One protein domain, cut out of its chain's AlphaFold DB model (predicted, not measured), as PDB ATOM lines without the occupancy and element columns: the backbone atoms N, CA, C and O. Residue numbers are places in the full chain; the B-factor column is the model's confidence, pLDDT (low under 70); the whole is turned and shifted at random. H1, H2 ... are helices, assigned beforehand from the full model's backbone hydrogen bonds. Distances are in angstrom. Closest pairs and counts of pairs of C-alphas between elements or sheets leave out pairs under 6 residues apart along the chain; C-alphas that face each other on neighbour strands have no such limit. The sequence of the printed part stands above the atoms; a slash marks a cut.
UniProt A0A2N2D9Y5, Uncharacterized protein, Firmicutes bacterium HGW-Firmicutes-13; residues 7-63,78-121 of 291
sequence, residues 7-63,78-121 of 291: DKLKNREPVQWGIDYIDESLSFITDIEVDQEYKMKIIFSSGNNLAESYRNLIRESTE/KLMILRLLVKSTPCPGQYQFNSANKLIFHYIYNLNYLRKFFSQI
ATOM      1  N   ASP A   7      30.336 -11.782 -10.504       53.69
ATOM      2  CA  ASP A   7      30.301 -12.805  -9.459       53.69
ATOM      3  C   ASP A   7      29.896 -14.191  -9.971       53.69
ATOM      4  O   ASP A   7      30.371 -15.193  -9.439       53.69
ATOM      5  N   LYS A   8      29.099 -14.285 -11.049       61.16
ATOM      6  CA  LYS A   8      28.781 -15.588 -11.661       61.16
ATOM      7  C   LYS A   8      29.985 -16.215 -12.367       61.16
ATOM      8  O   LYS A   8      30.083 -17.438 -12.392       61.16
ATOM      9  N   LEU A   9      30.896 -15.404 -12.911       65.50
ATOM     10  CA  LEU A   9      32.107 -15.892 -13.583       65.50
ATOM     11  C   LEU A   9      33.128 -16.454 -12.583       65.50
ATOM     12  O   LEU A   9      33.881 -17.361 -12.918       65.50
ATOM     13  N   LYS A  10      33.151 -15.946 -11.342       64.94
ATOM     14  CA  LYS A  10      34.127 -16.369 -10.322       64.94
ATOM     15  C   LYS A  10      34.033 -17.858  -9.984       64.94
ATOM     16  O   LYS A  10      35.071 -18.480  -9.786       64.94
ATOM     17  N   ASN A  11      32.818 -18.414  -9.981       73.75
ATOM     18  CA  ASN A  11      32.525 -19.755  -9.457       73.75
ATOM     19  C   ASN A  11      32.028 -20.749 -10.520       73.75
ATOM     20  O   ASN A  11      31.472 -21.789 -10.172       73.75
ATOM     21  N   ARG A  12      32.165 -20.429 -11.810       84.31
ATOM     22  CA  ARG A  12      31.711 -21.289 -12.910       84.31
ATOM     23  C   ARG A  12      32.861 -21.657 -13.832       84.31
ATOM     24  O   ARG A  12      33.844 -20.929 -13.940       84.31
ATOM     25  N   GLU A  13      32.688 -22.780 -14.517       91.62
ATOM     26  CA  GLU A  13      33.530 -23.167 -15.644       91.62
ATOM     27  C   GLU A  13      33.438 -22.055 -16.723       91.62
ATOM     28  O   GLU A  13      32.326 -21.737 -17.163       91.62
ATOM     29  N   PRO A  14      34.548 -21.383 -17.091       93.19
ATOM     30  CA  PRO A  14      34.505 -20.166 -17.901       93.19
ATOM     31  C   PRO A  14      33.940 -20.348 -19.309       93.19
ATOM     32  O   PRO A  14      33.253 -19.449 -19.796       93.19
ATOM     33  N   VAL A  15      34.221 -21.474 -19.971       94.12
ATOM     34  CA  VAL A  15      33.744 -21.714 -21.341       94.12
ATOM     35  C   VAL A  15      32.231 -21.915 -21.340       94.12
ATOM     36  O   VAL A  15      31.534 -21.268 -22.120       94.12
ATOM     37  N   GLN A  16      31.713 -22.726 -20.420       92.88
ATOM     38  CA  GLN A  16      30.287 -22.951 -20.223       92.88
ATOM     39  C   GLN A  16      29.579 -21.655 -19.840       92.88
ATOM     40  O   GLN A  16      28.552 -21.333 -20.426       92.88
ATOM     41  N   TRP A  17      30.151 -20.854 -18.936       93.56
ATOM     42  CA  TRP A  17      29.611 -19.525 -18.642       93.56
ATOM     43  C   TRP A  17      29.551 -18.639 -19.896       93.56
ATOM     44  O   TRP A  17      28.570 -17.925 -20.099       93.56
ATOM     45  N   GLY A  18      30.577 -18.693 -20.752       94.56
ATOM     46  CA  GLY A  18      30.601 -17.971 -22.022       94.56
ATOM     47  C   GLY A  18      29.489 -18.418 -22.973       94.56
ATOM     48  O   GLY A  18      28.858 -17.572 -23.602       94.56
ATOM     49  N   ILE A  19      29.222 -19.725 -23.053       95.06
ATOM     50  CA  ILE A  19      28.114 -20.291 -23.835       95.06
ATOM     51  C   ILE A  19      26.767 -19.834 -23.266       95.06
ATOM     52  O   ILE A  19      25.951 -19.316 -24.024       95.06
ATOM     53  N   ASP A  20      26.564 -19.943 -21.951       93.44
ATOM     54  CA  ASP A  20      25.335 -19.509 -21.276       93.44
ATOM     55  C   ASP A  20      25.056 -18.020 -21.550       93.44
ATOM     56  O   ASP A  20      23.952 -17.649 -21.946       93.44
ATOM     57  N   TYR A  21      26.076 -17.161 -21.410       93.75
ATOM     58  CA  TYR A  21      25.969 -15.729 -21.706       93.75
ATOM     59  C   TYR A  21      25.560 -15.476 -23.163       93.75
ATOM     60  O   TYR A  21      24.738 -14.595 -23.439       93.75
ATOM     61  N   ILE A  22      26.148 -16.218 -24.109       95.94
ATOM     62  CA  ILE A  22      25.820 -16.086 -25.530       95.94
ATOM     63  C   ILE A  22      24.374 -16.513 -25.785       95.94
ATOM     64  O   ILE A  22      23.662 -15.792 -26.483       95.94
ATOM     65  N   ASP A  23      23.932 -17.631 -25.216       95.31
ATOM     66  CA  ASP A  23      22.583 -18.161 -25.423       95.31
ATOM     67  C   ASP A  23      21.520 -17.223 -24.833       95.31
ATOM     68  O   ASP A  23      20.541 -16.901 -25.512       95.31
ATOM     69  N   GLU A  24      21.759 -16.675 -23.637       93.44
ATOM     70  CA  GLU A  24      20.916 -15.627 -23.044       93.44
ATOM     71  C   GLU A  24      20.879 -14.361 -23.922       93.44
ATOM     72  O   GLU A  24      19.807 -13.809 -24.193       93.44
ATOM     73  N   SER A  25      22.039 -13.910 -24.411       94.12
ATOM     74  CA  SER A  25      22.147 -12.709 -25.251       94.12
ATOM     75  C   SER A  25      21.441 -12.882 -26.594       94.12
ATOM     76  O   SER A  25      20.730 -11.982 -27.041       94.12
ATOM     77  N   LEU A  26      21.621 -14.032 -27.246       95.12
ATOM     78  CA  LEU A  26      20.961 -14.352 -28.508       95.12
ATOM     79  C   LEU A  26      19.449 -14.407 -28.316       95.12
ATOM     80  O   LEU A  26      18.743 -13.720 -29.051       95.12
ATOM     81  N   SER A  27      18.973 -15.135 -27.300       94.38
ATOM     82  CA  SER A  27      17.547 -15.227 -26.974       94.38
ATOM     83  C   SER A  27      16.918 -13.838 -26.829       94.38
ATOM     84  O   SER A  27      15.960 -13.532 -27.538       94.38
ATOM     85  N   PHE A  28      17.527 -12.960 -26.026       94.00
ATOM     86  CA  PHE A  28      17.037 -11.596 -25.815       94.00
ATOM     87  C   PHE A  28      17.015 -10.747 -27.099       94.00
ATOM     88  O   PHE A  28      16.079  -9.993 -27.349       94.00
ATOM     89  N   ILE A  29      18.051 -10.832 -27.933       93.00
ATOM     90  CA  ILE A  29      18.203  -9.924 -29.084       93.00
ATOM     91  C   ILE A  29      17.353 -10.366 -30.272       93.00
ATOM     92  O   ILE A  29      16.909  -9.526 -31.064       93.00
ATOM     93  N   THR A  30      17.105 -11.669 -30.393       92.94
ATOM     94  CA  THR A  30      16.227 -12.221 -31.429       92.94
ATOM     95  C   THR A  30      14.742 -12.083 -31.108       92.94
ATOM     96  O   THR A  30      13.930 -12.243 -32.014       92.94
ATOM     97  N   ASP A  31      14.386 -11.735 -29.869       93.00
ATOM     98  CA  ASP A  31      12.999 -11.524 -29.462       93.00
ATOM     99  C   ASP A  31      12.368 -10.353 -30.232       93.00
ATOM    100  O   ASP A  31      12.802  -9.206 -30.116       93.00
ATOM    101  N   ILE A  32      11.362 -10.641 -31.058       90.06
ATOM    102  CA  ILE A  32      10.702  -9.656 -31.923       90.06
ATOM    103  C   ILE A  32       9.827  -8.663 -31.151       90.06
ATOM    104  O   ILE A  32       9.532  -7.597 -31.688       90.06
ATOM    105  N   GLU A  33       9.435  -8.986 -29.918       93.94
ATOM    106  CA  GLU A  33       8.592  -8.128 -29.080       93.94
ATOM    107  C   GLU A  33       9.400  -7.004 -28.419       93.94
ATOM    108  O   GLU A  33       8.851  -5.976 -28.020       93.94
ATOM    109  N   VAL A  34      10.722  -7.169 -28.336       91.25
ATOM    110  CA  VAL A  34      11.621  -6.185 -27.735       91.25
ATOM    111  C   VAL A  34      11.989  -5.108 -28.752       91.25
ATOM    112  O   VAL A  34      12.507  -5.393 -29.839       91.25
ATOM    113  N   ASP A  35      11.789  -3.844 -28.375       94.12
ATOM    114  CA  ASP A  35      12.103  -2.717 -29.243       94.12
ATOM    115  C   ASP A  35      13.608  -2.615 -29.550       94.12
ATOM    116  O   ASP A  35      14.494  -2.969 -28.763       94.12
ATOM    117  N   GLN A  36      13.908  -2.125 -30.749       93.12
ATOM    118  CA  GLN A  36      15.271  -2.064 -31.258       93.12
ATOM    119  C   GLN A  36      16.179  -1.116 -30.460       93.12
ATOM    120  O   GLN A  36      17.372  -1.393 -30.306       93.12
ATOM    121  N   GLU A  37      15.646   0.004 -29.978       91.94
ATOM    122  CA  GLU A  37      16.431   0.989 -29.240       91.94
ATOM    123  C   GLU A  37      16.876   0.408 -27.893       91.94
ATOM    124  O   GLU A  37      18.042   0.523 -27.504       91.94
ATOM    125  N   TYR A  38      15.974  -0.293 -27.214       93.38
ATOM    126  CA  TYR A  38      16.246  -0.992 -25.976       93.38
ATOM    127  C   TYR A  38      17.224  -2.148 -26.179       93.38
ATOM    128  O   TYR A  38      18.173  -2.263 -25.400       93.38
ATOM    129  N   LYS A  39      17.114  -2.926 -27.268       93.88
ATOM    130  CA  LYS A  39      18.146  -3.918 -27.628       93.88
ATOM    131  C   LYS A  39      19.528  -3.285 -27.714       93.88
ATOM    132  O   LYS A  39      20.466  -3.783 -27.098       93.88
ATOM    133  N   MET A  40      19.657  -2.164 -28.423       94.19
ATOM    134  CA  MET A  40      20.937  -1.460 -28.546       94.19
ATOM    135  C   MET A  40      21.455  -0.952 -27.196       94.19
ATOM    136  O   MET A  40      22.637  -1.135 -26.896       94.19
ATOM    137  N   LYS A  41      20.585  -0.376 -26.351       92.25
ATOM    138  CA  LYS A  41      20.948   0.050 -24.987       92.25
ATOM    139  C   LYS A  41      21.498  -1.116 -24.165       92.25
ATOM    140  O   LYS A  41      22.530  -0.970 -23.511       92.25
ATOM    141  N   ILE A  42      20.845  -2.274 -24.229       92.62
ATOM    142  CA  ILE A  42      21.270  -3.474 -23.509       92.62
ATOM    143  C   ILE A  42      22.584  -4.035 -24.068       92.62
ATOM    144  O   ILE A  42      23.474  -4.339 -23.278       92.62
ATOM    145  N   ILE A  43      22.758  -4.104 -25.392       93.12
ATOM    146  CA  ILE A  43      24.012  -4.550 -26.027       93.12
ATOM    147  C   ILE A  43      25.187  -3.679 -25.567       93.12
ATOM    148  O   ILE A  43      26.208  -4.203 -25.125       93.12
ATOM    149  N   PHE A  44      25.045  -2.351 -25.617       92.94
ATOM    150  CA  PHE A  44      26.110  -1.435 -25.198       92.94
ATOM    151  C   PHE A  44      26.387  -1.495 -23.697       92.94
ATOM    152  O   PHE A  44      27.550  -1.518 -23.293       92.94
ATOM    153  N   SER A  45      25.339  -1.554 -22.873       92.06
ATOM    154  CA  SER A  45      25.480  -1.707 -21.424       92.06
ATOM    155  C   SER A  45      26.212  -3.006 -21.074       92.06
ATOM    156  O   SER A  45      27.188  -2.989 -20.323       92.06
ATOM    157  N   SER A  46      25.833  -4.120 -21.708       91.44
ATOM    158  CA  SER A  46      26.505  -5.405 -21.519       91.44
ATOM    159  C   SER A  46      27.968  -5.361 -21.968       91.44
ATOM    160  O   SER A  46      28.855  -5.806 -21.244       91.44
ATOM    161  N   GLY A  47      28.253  -4.740 -23.118       92.69
ATOM    162  CA  GLY A  47      29.620  -4.530 -23.599       92.69
ATOM    163  C   GLY A  47      30.493  -3.755 -22.616       92.69
ATOM    164  O   GLY A  47      31.638  -4.140 -22.375       92.69
ATOM    165  N   ASN A  48      29.949  -2.700 -22.006       91.88
ATOM    166  CA  ASN A  48      30.649  -1.925 -20.982       91.88
ATOM    167  C   ASN A  48      30.936  -2.765 -19.730       91.88
ATOM    168  O   ASN A  48      32.068  -2.746 -19.246       91.88
ATOM    169  N   ASN A  49      29.963  -3.551 -19.262       91.56
ATOM    170  CA  ASN A  49      30.124  -4.433 -18.100       91.56
ATOM    171  C   ASN A  49      31.164  -5.537 -18.350       91.56
ATOM    172  O   ASN A  49      32.008  -5.817 -17.494       91.56
ATOM    173  N   LEU A  50      31.144  -6.145 -19.541       93.50
ATOM    174  CA  LEU A  50      32.153  -7.116 -19.969       93.50
ATOM    175  C   LEU A  50      33.544  -6.474 -20.032       93.50
ATOM    176  O   LEU A  50      34.517  -7.062 -19.563       93.50
ATOM    177  N   ALA A  51      33.647  -5.258 -20.577       92.81
ATOM    178  CA  ALA A  51      34.912  -4.538 -20.688       92.81
ATOM    179  C   ALA A  51      35.467  -4.131 -19.319       92.81
ATOM    180  O   ALA A  51      36.676  -4.187 -19.102       92.81
ATOM    181  N   GLU A  52      34.606  -3.739 -18.383       93.12
ATOM    182  CA  GLU A  52      34.989  -3.478 -16.999       93.12
ATOM    183  C   GLU A  52      35.479  -4.748 -16.301       93.12
ATOM    184  O   GLU A  52      36.590  -4.752 -15.772       93.12
ATOM    185  N   SER A  53      34.720  -5.841 -16.404       92.50
ATOM    186  CA  SER A  53      35.109  -7.146 -15.858       92.50
ATOM    187  C   SER A  53      36.458  -7.606 -16.414       92.50
ATOM    188  O   SER A  53      37.332  -8.028 -15.663       92.50
ATOM    189  N   TYR A  54      36.664  -7.450 -17.723       93.62
ATOM    190  CA  TYR A  54      37.931  -7.747 -18.385       93.62
ATOM    191  C   TYR A  54      39.084  -6.885 -17.856       93.62
ATOM    192  O   TYR A  54      40.159  -7.406 -17.574       93.62
ATOM    193  N   ARG A  55      38.880  -5.568 -17.706       93.44
ATOM    194  CA  ARG A  55      39.917  -4.651 -17.202       93.44
ATOM    195  C   ARG A  55      40.314  -4.965 -15.765       93.44
ATOM    196  O   ARG A  55      41.504  -4.910 -15.461       93.44
ATOM    197  N   ASN A  56      39.344  -5.280 -14.912       93.38
ATOM    198  CA  ASN A  56      39.605  -5.655 -13.525       93.38
ATOM    199  C   ASN A  56      40.390  -6.969 -13.482       93.38
ATOM    200  O   ASN A  56      41.481  -7.011 -12.919       93.38
ATOM    201  N   LEU A  57      39.920  -7.982 -14.215       93.69
ATOM    202  CA  LEU A  57      40.569  -9.286 -14.237       93.69
ATOM    203  C   LEU A  57      41.989  -9.240 -14.818       93.69
ATOM    204  O   LEU A  57      42.893  -9.901 -14.315       93.69
ATOM    205  N   ILE A  58      42.229  -8.421 -15.848       94.06
ATOM    206  CA  ILE A  58      43.582  -8.249 -16.389       94.06
ATOM    207  C   ILE A  58      44.542  -7.717 -15.331       94.06
ATOM    208  O   ILE A  58      45.662  -8.214 -15.229       94.06
ATOM    209  N   ARG A  59      44.124  -6.720 -14.548       92.12
ATOM    210  CA  ARG A  59      44.980  -6.118 -13.517       92.12
ATOM    211  C   ARG A  59      45.317  -7.104 -12.405       92.12
ATOM    212  O   ARG A  59      46.415  -7.042 -11.869       92.12
ATOM    213  N   GLU A  60      44.379  -7.978 -12.066       92.62
ATOM    214  CA  GLU A  60      44.503  -8.906 -10.941       92.62
ATOM    215  C   GLU A  60      45.247 -10.192 -11.309       92.62
ATOM    216  O   GLU A  60      45.975 -10.744 -10.486       92.62
ATOM    217  N   SER A  61      45.070 -10.684 -12.537       93.50
ATOM    218  CA  SER A  61      45.457 -12.058 -12.884       93.50
ATOM    219  C   SER A  61      46.586 -12.165 -13.903       93.50
ATOM    220  O   SER A  61      47.166 -13.247 -14.046       93.50
ATOM    221  N   THR A  62      46.935 -11.077 -14.599       95.88
ATOM    222  CA  THR A  62      48.015 -11.109 -15.595       95.88
ATOM    223  C   THR A  62      49.357 -10.683 -15.020       95.88
ATOM    224  O   THR A  62      49.445  -9.790 -14.181       95.88
ATOM    225  N   GLU A  63      50.425 -11.293 -15.524       96.19
ATOM    226  CA  GLU A  63      51.772 -10.749 -15.392       96.19
ATOM    227  C   GLU A  63      52.137 -10.010 -16.674       96.19
ATOM    228  O   GLU A  63      52.044 -10.552 -17.779       96.19
ATOM    229  N   LYS A  78      38.930 -17.371 -18.225       94.94
ATOM    230  CA  LYS A  78      38.039 -16.217 -18.006       94.94
ATOM    231  C   LYS A  78      38.454 -15.008 -18.850       94.94
ATOM    232  O   LYS A  78      37.611 -14.398 -19.507       94.94
ATOM    233  N   LEU A  79      39.749 -14.689 -18.888       95.50
ATOM    234  CA  LEU A  79      40.287 -13.592 -19.696       95.50
ATOM    235  C   LEU A  79      40.087 -13.803 -21.195       95.50
ATOM    236  O   LEU A  79      39.711 -12.859 -21.888       95.50
ATOM    237  N   MET A  80      40.301 -15.025 -21.689       94.94
ATOM    238  CA  MET A  80      40.033 -15.383 -23.080       94.94
ATOM    239  C   MET A  80      38.564 -15.122 -23.424       94.94
ATOM    240  O   MET A  80      38.285 -14.396 -24.379       94.94
ATOM    241  N   ILE A  81      37.634 -15.670 -22.637       95.00
ATOM    242  CA  ILE A  81      36.192 -15.524 -22.870       95.00
ATOM    243  C   ILE A  81      35.796 -14.046 -22.863       95.00
ATOM    244  O   ILE A  81      35.191 -13.563 -23.822       95.00
ATOM    245  N   LEU A  82      36.195 -13.299 -21.831       95.12
ATOM    246  CA  LEU A  82      35.880 -11.877 -21.718       95.12
ATOM    247  C   LEU A  82      36.459 -11.066 -22.885       95.12
ATOM    248  O   LEU A  82      35.745 -10.256 -23.471       95.12
ATOM    249  N   ARG A  83      37.718 -11.298 -23.281       94.19
ATOM    250  CA  ARG A  83      38.349 -10.584 -24.407       94.19
ATOM    251  C   ARG A  83      37.597 -10.814 -25.715       94.19
ATOM    252  O   ARG A  83      37.376  -9.859 -26.461       94.19
ATOM    253  N   LEU A  84      37.187 -12.058 -25.976       93.44
ATOM    254  CA  LEU A  84      36.412 -12.430 -27.159       93.44
ATOM    255  C   LEU A  84      35.028 -11.765 -27.147       93.44
ATOM    256  O   LEU A  84      34.673 -11.092 -28.113       93.44
ATOM    257  N   LEU A  85      34.289 -11.860 -26.038       94.06
ATOM    258  CA  LEU A  85      32.951 -11.267 -25.902       94.06
ATOM    259  C   LEU A  85      32.963  -9.732 -25.990       94.06
ATOM    260  O   LEU A  85      32.113  -9.141 -26.664       94.06
ATOM    261  N   VAL A  86      33.945  -9.070 -25.369       93.38
ATOM    262  CA  VAL A  86      34.130  -7.611 -25.473       93.38
ATOM    263  C   VAL A  86      34.344  -7.208 -26.928       93.38
ATOM    264  O   VAL A  86      33.724  -6.265 -27.406       93.38
ATOM    265  N   LYS A  87      35.195  -7.940 -27.652       90.38
ATOM    266  CA  LYS A  87      35.503  -7.656 -29.059       90.38
ATOM    267  C   LYS A  87      34.350  -7.985 -30.005       90.38
ATOM    268  O   LYS A  87      34.265  -7.387 -31.074       90.38
ATOM    269  N   SER A  88      33.476  -8.912 -29.629       90.94
ATOM    270  CA  SER A  88      32.263  -9.214 -30.385       90.94
ATOM    271  C   SER A  88      31.173  -8.164 -30.209       90.94
ATOM    272  O   SER A  88      30.366  -8.012 -31.125       90.94
ATOM    273  N   THR A  89      31.159  -7.436 -29.089       91.69
ATOM    274  CA  THR A  89      30.159  -6.403 -28.791       91.69
ATOM    275  C   THR A  89      30.449  -5.097 -29.545       91.69
ATOM    276  O   THR A  89      31.574  -4.595 -29.479       91.69
ATOM    277  N   PRO A  90      29.469  -4.514 -30.264       90.44
ATOM    278  CA  PRO A  90      29.671  -3.238 -30.939       90.44
ATOM    279  C   PRO A  90      29.891  -2.102 -29.935       90.44
ATOM    280  O   PRO A  90      29.285  -2.078 -28.864       90.44
ATOM    281  N   CYS A  91      30.725  -1.125 -30.292       87.31
ATOM    282  CA  CYS A  91      30.935   0.062 -29.465       87.31
ATOM    283  C   CYS A  91      29.963   1.195 -29.854       87.31
ATOM    284  O   CYS A  91      29.584   1.294 -31.024       87.31
ATOM    285  N   PRO A  92      29.598   2.102 -28.926       86.25
ATOM    286  CA  PRO A  92      28.665   3.197 -29.218       86.25
ATOM    287  C   PRO A  92      29.084   4.073 -30.405       86.25
ATOM    288  O   PRO A  92      28.242   4.502 -31.190       86.25
ATOM    289  N   GLY A  93      30.391   4.282 -30.603       86.50
ATOM    290  CA  GLY A  93      30.912   5.041 -31.744       86.50
ATOM    291  C   GLY A  93      30.565   4.426 -33.106       86.50
ATOM    292  O   GLY A  93      30.376   5.152 -34.075       86.50
ATOM    293  N   GLN A  94      30.391   3.102 -33.200       86.94
ATOM    294  CA  GLN A  94      29.980   2.452 -34.452       86.94
ATOM    295  C   GLN A  94      28.543   2.795 -34.860       86.94
ATOM    296  O   GLN A  94      28.226   2.694 -36.048       86.94
ATOM    297  N   TYR A  95      27.705   3.230 -33.912       85.88
ATOM    298  CA  TYR A  95      26.334   3.686 -34.161       85.88
ATOM    299  C   TYR A  95      26.278   4.989 -34.960       85.88
ATOM    300  O   TYR A  95      25.301   5.249 -35.651       85.88
ATOM    301  N   GLN A  96      27.356   5.779 -34.941       86.75
ATOM    302  CA  GLN A  96      27.465   7.004 -35.739       86.75
ATOM    303  C   GLN A  96      27.599   6.716 -37.243       86.75
ATOM    304  O   GLN A  96      27.290   7.571 -38.066       86.75
ATOM    305  N   PHE A  97      28.055   5.513 -37.608       89.12
ATOM    306  CA  PHE A  97      28.398   5.149 -38.988       89.12
ATOM    307  C   PHE A  97      27.566   3.986 -39.540       89.12
ATOM    308  O   PHE A  97      27.697   3.632 -40.711       89.12
ATOM    309  N   ASN A  98      26.749   3.338 -38.709       90.25
ATOM    310  CA  ASN A  98      25.985   2.154 -39.086       90.25
ATOM    311  C   ASN A  98      24.588   2.205 -38.474       90.25
ATOM    312  O   ASN A  98      24.424   2.599 -37.323       90.25
ATOM    313  N   SER A  99      23.593   1.725 -39.222       92.56
ATOM    314  CA  SER A  99      22.240   1.562 -38.699       92.56
ATOM    315  C   SER A  99      22.191   0.524 -37.574       92.56
ATOM    316  O   SER A  99      22.967  -0.438 -37.553       92.56
ATOM    317  N   ALA A 100      21.218   0.681 -36.675       91.44
ATOM    318  CA  ALA A 100      20.947  -0.256 -35.589       91.44
ATOM    319  C   ALA A 100      20.824  -1.708 -36.086       91.44
ATOM    320  O   ALA A 100      21.466  -2.603 -35.543       91.44
ATOM    321  N   ASN A 101      20.086  -1.936 -37.178       92.62
ATOM    322  CA  ASN A 101      19.908  -3.266 -37.773       92.62
ATOM    323  C   ASN A 101      21.237  -3.911 -38.168       92.62
ATOM    324  O   ASN A 101      21.459  -5.090 -37.903       92.62
ATOM    325  N   LYS A 102      22.143  -3.134 -38.771       93.50
ATOM    326  CA  LYS A 102      23.451  -3.636 -39.196       93.50
ATOM    327  C   LYS A 102      24.323  -4.015 -37.998       93.50
ATOM    328  O   LYS A 102      24.997  -5.041 -38.042       93.50
ATOM    329  N   LEU A 103      24.295  -3.220 -36.927       93.88
ATOM    330  CA  LEU A 103      25.032  -3.541 -35.702       93.88
ATOM    331  C   LEU A 103      24.475  -4.774 -34.996       93.88
ATOM    332  O   LEU A 103      25.254  -5.644 -34.617       93.88
ATOM    333  N   ILE A 104      23.150  -4.877 -34.868       94.62
ATOM    334  CA  ILE A 104      22.484  -6.046 -34.280       94.62
ATOM    335  C   ILE A 104      22.822  -7.303 -35.082       94.62
ATOM    336  O   ILE A 104      23.234  -8.304 -34.504       94.62
ATOM    337  N   PHE A 105      22.726  -7.238 -36.412       94.25
ATOM    338  CA  PHE A 105      23.075  -8.356 -37.282       94.25
ATOM    339  C   PHE A 105      24.531  -8.804 -37.093       94.25
ATOM    340  O   PHE A 105      24.790  -9.990 -36.888       94.25
ATOM    341  N   HIS A 106      25.489  -7.870 -37.104       92.31
ATOM    342  CA  HIS A 106      26.894  -8.199 -36.853       92.31
ATOM    343  C   HIS A 106      27.121  -8.773 -35.453       92.31
ATOM    344  O   HIS A 106      27.922  -9.692 -35.296       92.31
ATOM    345  N   TYR A 107      26.415  -8.261 -34.444       94.75
ATOM    346  CA  TYR A 107      26.515  -8.780 -33.089       94.75
ATOM    347  C   TYR A 107      26.027 -10.230 -33.009       94.75
ATOM    348  O   TYR A 107      26.769 -11.091 -32.546       94.75
ATOM    349  N   ILE A 108      24.847 -10.529 -33.564       95.75
ATOM    350  CA  ILE A 108      24.305 -11.895 -33.660       95.75
ATOM    351  C   ILE A 108      25.276 -12.817 -34.407       95.75
ATOM    352  O   ILE A 108      25.523 -13.943 -33.971       95.75
ATOM    353  N   TYR A 109      25.847 -12.357 -35.524       95.06
ATOM    354  CA  TYR A 109      26.825 -13.130 -36.289       95.06
ATOM    355  C   TYR A 109      28.058 -13.481 -35.441       95.06
ATOM    356  O   TYR A 109      28.457 -14.645 -35.376       95.06
ATOM    357  N   ASN A 110      28.625 -12.492 -34.746       93.62
ATOM    358  CA  ASN A 110      29.791 -12.684 -33.888       93.62
ATOM    359  C   ASN A 110      29.493 -13.625 -32.714       93.62
ATOM    360  O   ASN A 110      30.296 -14.512 -32.431       93.62
ATOM    361  N   LEU A 111      28.336 -13.472 -32.061       95.19
ATOM    362  CA  LEU A 111      27.915 -14.352 -30.972       95.19
ATOM    363  C   LEU A 111      27.775 -15.802 -31.447       95.19
ATOM    364  O   LEU A 111      28.314 -16.701 -30.810       95.19
ATOM    365  N   ASN A 112      27.144 -16.044 -32.598       95.62
ATOM    366  CA  ASN A 112      27.038 -17.393 -33.164       95.62
ATOM    367  C   ASN A 112      28.406 -17.997 -33.516       95.62
ATOM    368  O   ASN A 112      28.635 -19.188 -33.289       95.62
ATOM    369  N   TYR A 113      29.329 -17.188 -34.045       93.88
ATOM    370  CA  TYR A 113      30.699 -17.627 -34.302       93.88
ATOM    371  C   TYR A 113      31.407 -18.042 -33.005       93.88
ATOM    372  O   TYR A 113      31.965 -19.140 -32.940       93.88
ATOM    373  N   LEU A 114      31.339 -17.208 -31.961       93.88
ATOM    374  CA  LEU A 114      31.922 -17.522 -30.655       93.88
ATOM    375  C   LEU A 114      31.273 -18.743 -30.010       93.88
ATOM    376  O   LEU A 114      31.985 -19.589 -29.485       93.88
ATOM    377  N   ARG A 115      29.948 -18.884 -30.107       95.38
ATOM    378  CA  ARG A 115      29.217 -20.051 -29.601       95.38
ATOM    379  C   ARG A 115      29.751 -21.338 -30.213       95.38
ATOM    380  O   ARG A 115      30.060 -22.286 -29.497       95.38
ATOM    381  N   LYS A 116      29.899 -21.356 -31.543       94.19
ATOM    382  CA  LYS A 116      30.463 -22.500 -32.265       94.19
ATOM    383  C   LYS A 116      31.894 -22.782 -31.813       94.19
ATOM    384  O   LYS A 116      32.224 -23.940 -31.585       94.19
ATOM    385  N   PHE A 117      32.716 -21.748 -31.663       91.12
ATOM    386  CA  PHE A 117      34.086 -21.898 -31.182       91.12
ATOM    387  C   PHE A 117      34.139 -22.482 -29.760       91.12
ATOM    388  O   PHE A 117      34.787 -23.501 -29.552       91.12
ATOM    389  N   PHE A 118      33.401 -21.916 -28.803       93.19
ATOM    390  CA  PHE A 118      33.363 -22.402 -27.419       93.19
ATOM    391  C   PHE A 118      32.819 -23.825 -27.311       93.19
ATOM    392  O   PHE A 118      33.374 -24.622 -26.565       93.19
ATOM    393  N   SER A 119      31.815 -24.189 -28.115       92.81
ATOM    394  CA  SER A 119      31.274 -25.556 -28.136       92.81
ATOM    395  C   SER A 119      32.265 -26.620 -28.623       92.81
ATOM    396  O   SER A 119      32.025 -27.811 -28.441       92.81
ATOM    397  N   GLN A 120      33.355 -26.207 -29.277       91.50
ATOM    398  CA  GLN A 120      34.415 -27.107 -29.727       91.50
ATOM    399  C   GLN A 120      35.508 -27.305 -28.677       91.50
ATOM    400  O   GLN A 120      36.309 -28.219 -28.848       91.50
ATOM    401  N   ILE A 121      35.542 -26.482 -27.620       89.75
ATOM    402  CA  ILE A 121      36.529 -26.614 -26.550       89.75
ATOM    403  C   ILE A 121      36.143 -27.797 -25.663       89.75
ATOM    404  O   ILE A 121      35.046 -27.863 -25.105       89.75
TER     405      ILE A 121
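What this domain is: This is residues 7 to 63 and 78 to 121 of the 291 residues of an uncharacterized protein of Firmicutes bacterium HGW-Firmicutes-13 (UniProt A0A2N2D9Y5). Four helices, H2, H3, H4 and H6, make an up-and-down bundle, each running against the one before it in the chain; the long H3 and the slanted H6 touch through a part of each. The short H1 lies near one end of the bundle, and the short H5, in the turn from H4 to H6, lies near the other. The printed part has 101 residues with six named helices, H1 to H6 in chain order, and no named strand; the class is all helix. The whole is compact, with a radius of gyration of the C-alphas of 13.8 A, and spans 39 by 26 by 21 A.

How they stand to each other: H1, residues 7 to 10, is close to but not clearly touching H2, residues 14 to 30; the closest C-alphas, of Leu 9 and Trp 17, are 6.7 A apart. H2 is likewise close to but not clearly touching H3, residues 36 to 61, with the closest C-alphas, of Ile 29 and Lys 39, 6.2 A apart; they run opposite ways at a shallow tilt of 14 degrees. H3, with residues 47 to 58 alone, touches H4, residues 78 to 88, opposite ways at a shallow tilt of 33 degrees, only just short of steep; the closest C-alphas, of Tyr 54 and Leu 82, are 5.7 A apart. H2, with residues 14 to 18 alone, touches H4, the same way; the closest C-alphas, of Pro 14 and Lys 78, are 5.3 A apart. H5, residues 92 to 96, is close to but not clearly touching H3, with the closest C-alphas, of Phe 44 and Pro 92, 6.6 A apart. H6, residues 100 to 119, touches H2 opposite ways at a shallow tilt of 31 degrees, with the closest C-alphas, of Ile 19 and Arg 115, 5.9 A apart. H6, with residues 107 to 114 alone, touches H4, with the closest C-alphas, of Ser 88 and Asn 110, 5.5 A apart. Residues 100 to 104 of H6 and 36 to 40 of H3 touch at a steep tilt of 45 degrees. H1 and H3 are apart, as are H4 and H5. In H2, H3, H4 and H6 every O i to N i+4 pair is within hydrogen-bond range; in H5 it is 0 of 1, with 2 of 2 O i to N i+3 pairs within range, and H1 is too short for an i+4 pair.

Where its parts are: H1 begins at C-alpha 7, (30.301, -12.805, -9.459). H2 is 24.1 A long, H3 36.7 A, H4 15.4 A and H6 28.3 A, from first to last C-alpha. H3 begins at C-alpha 36, (15.271, -2.064, -31.258), and H6 ends at C-alpha 119, (31.274, -25.556, -28.136).

The domain as a whole: The C-alphas farthest apart, of Glu 33 and Glu 63, are 45.4 A apart. Residues 64 to 77 are not printed, and C-alphas 63 and 78 across the cut are 15.0 A apart. The links printed whole are tight. The mean pLDDT of the printed part is 91.4, and residues 7 to 10 are under 70.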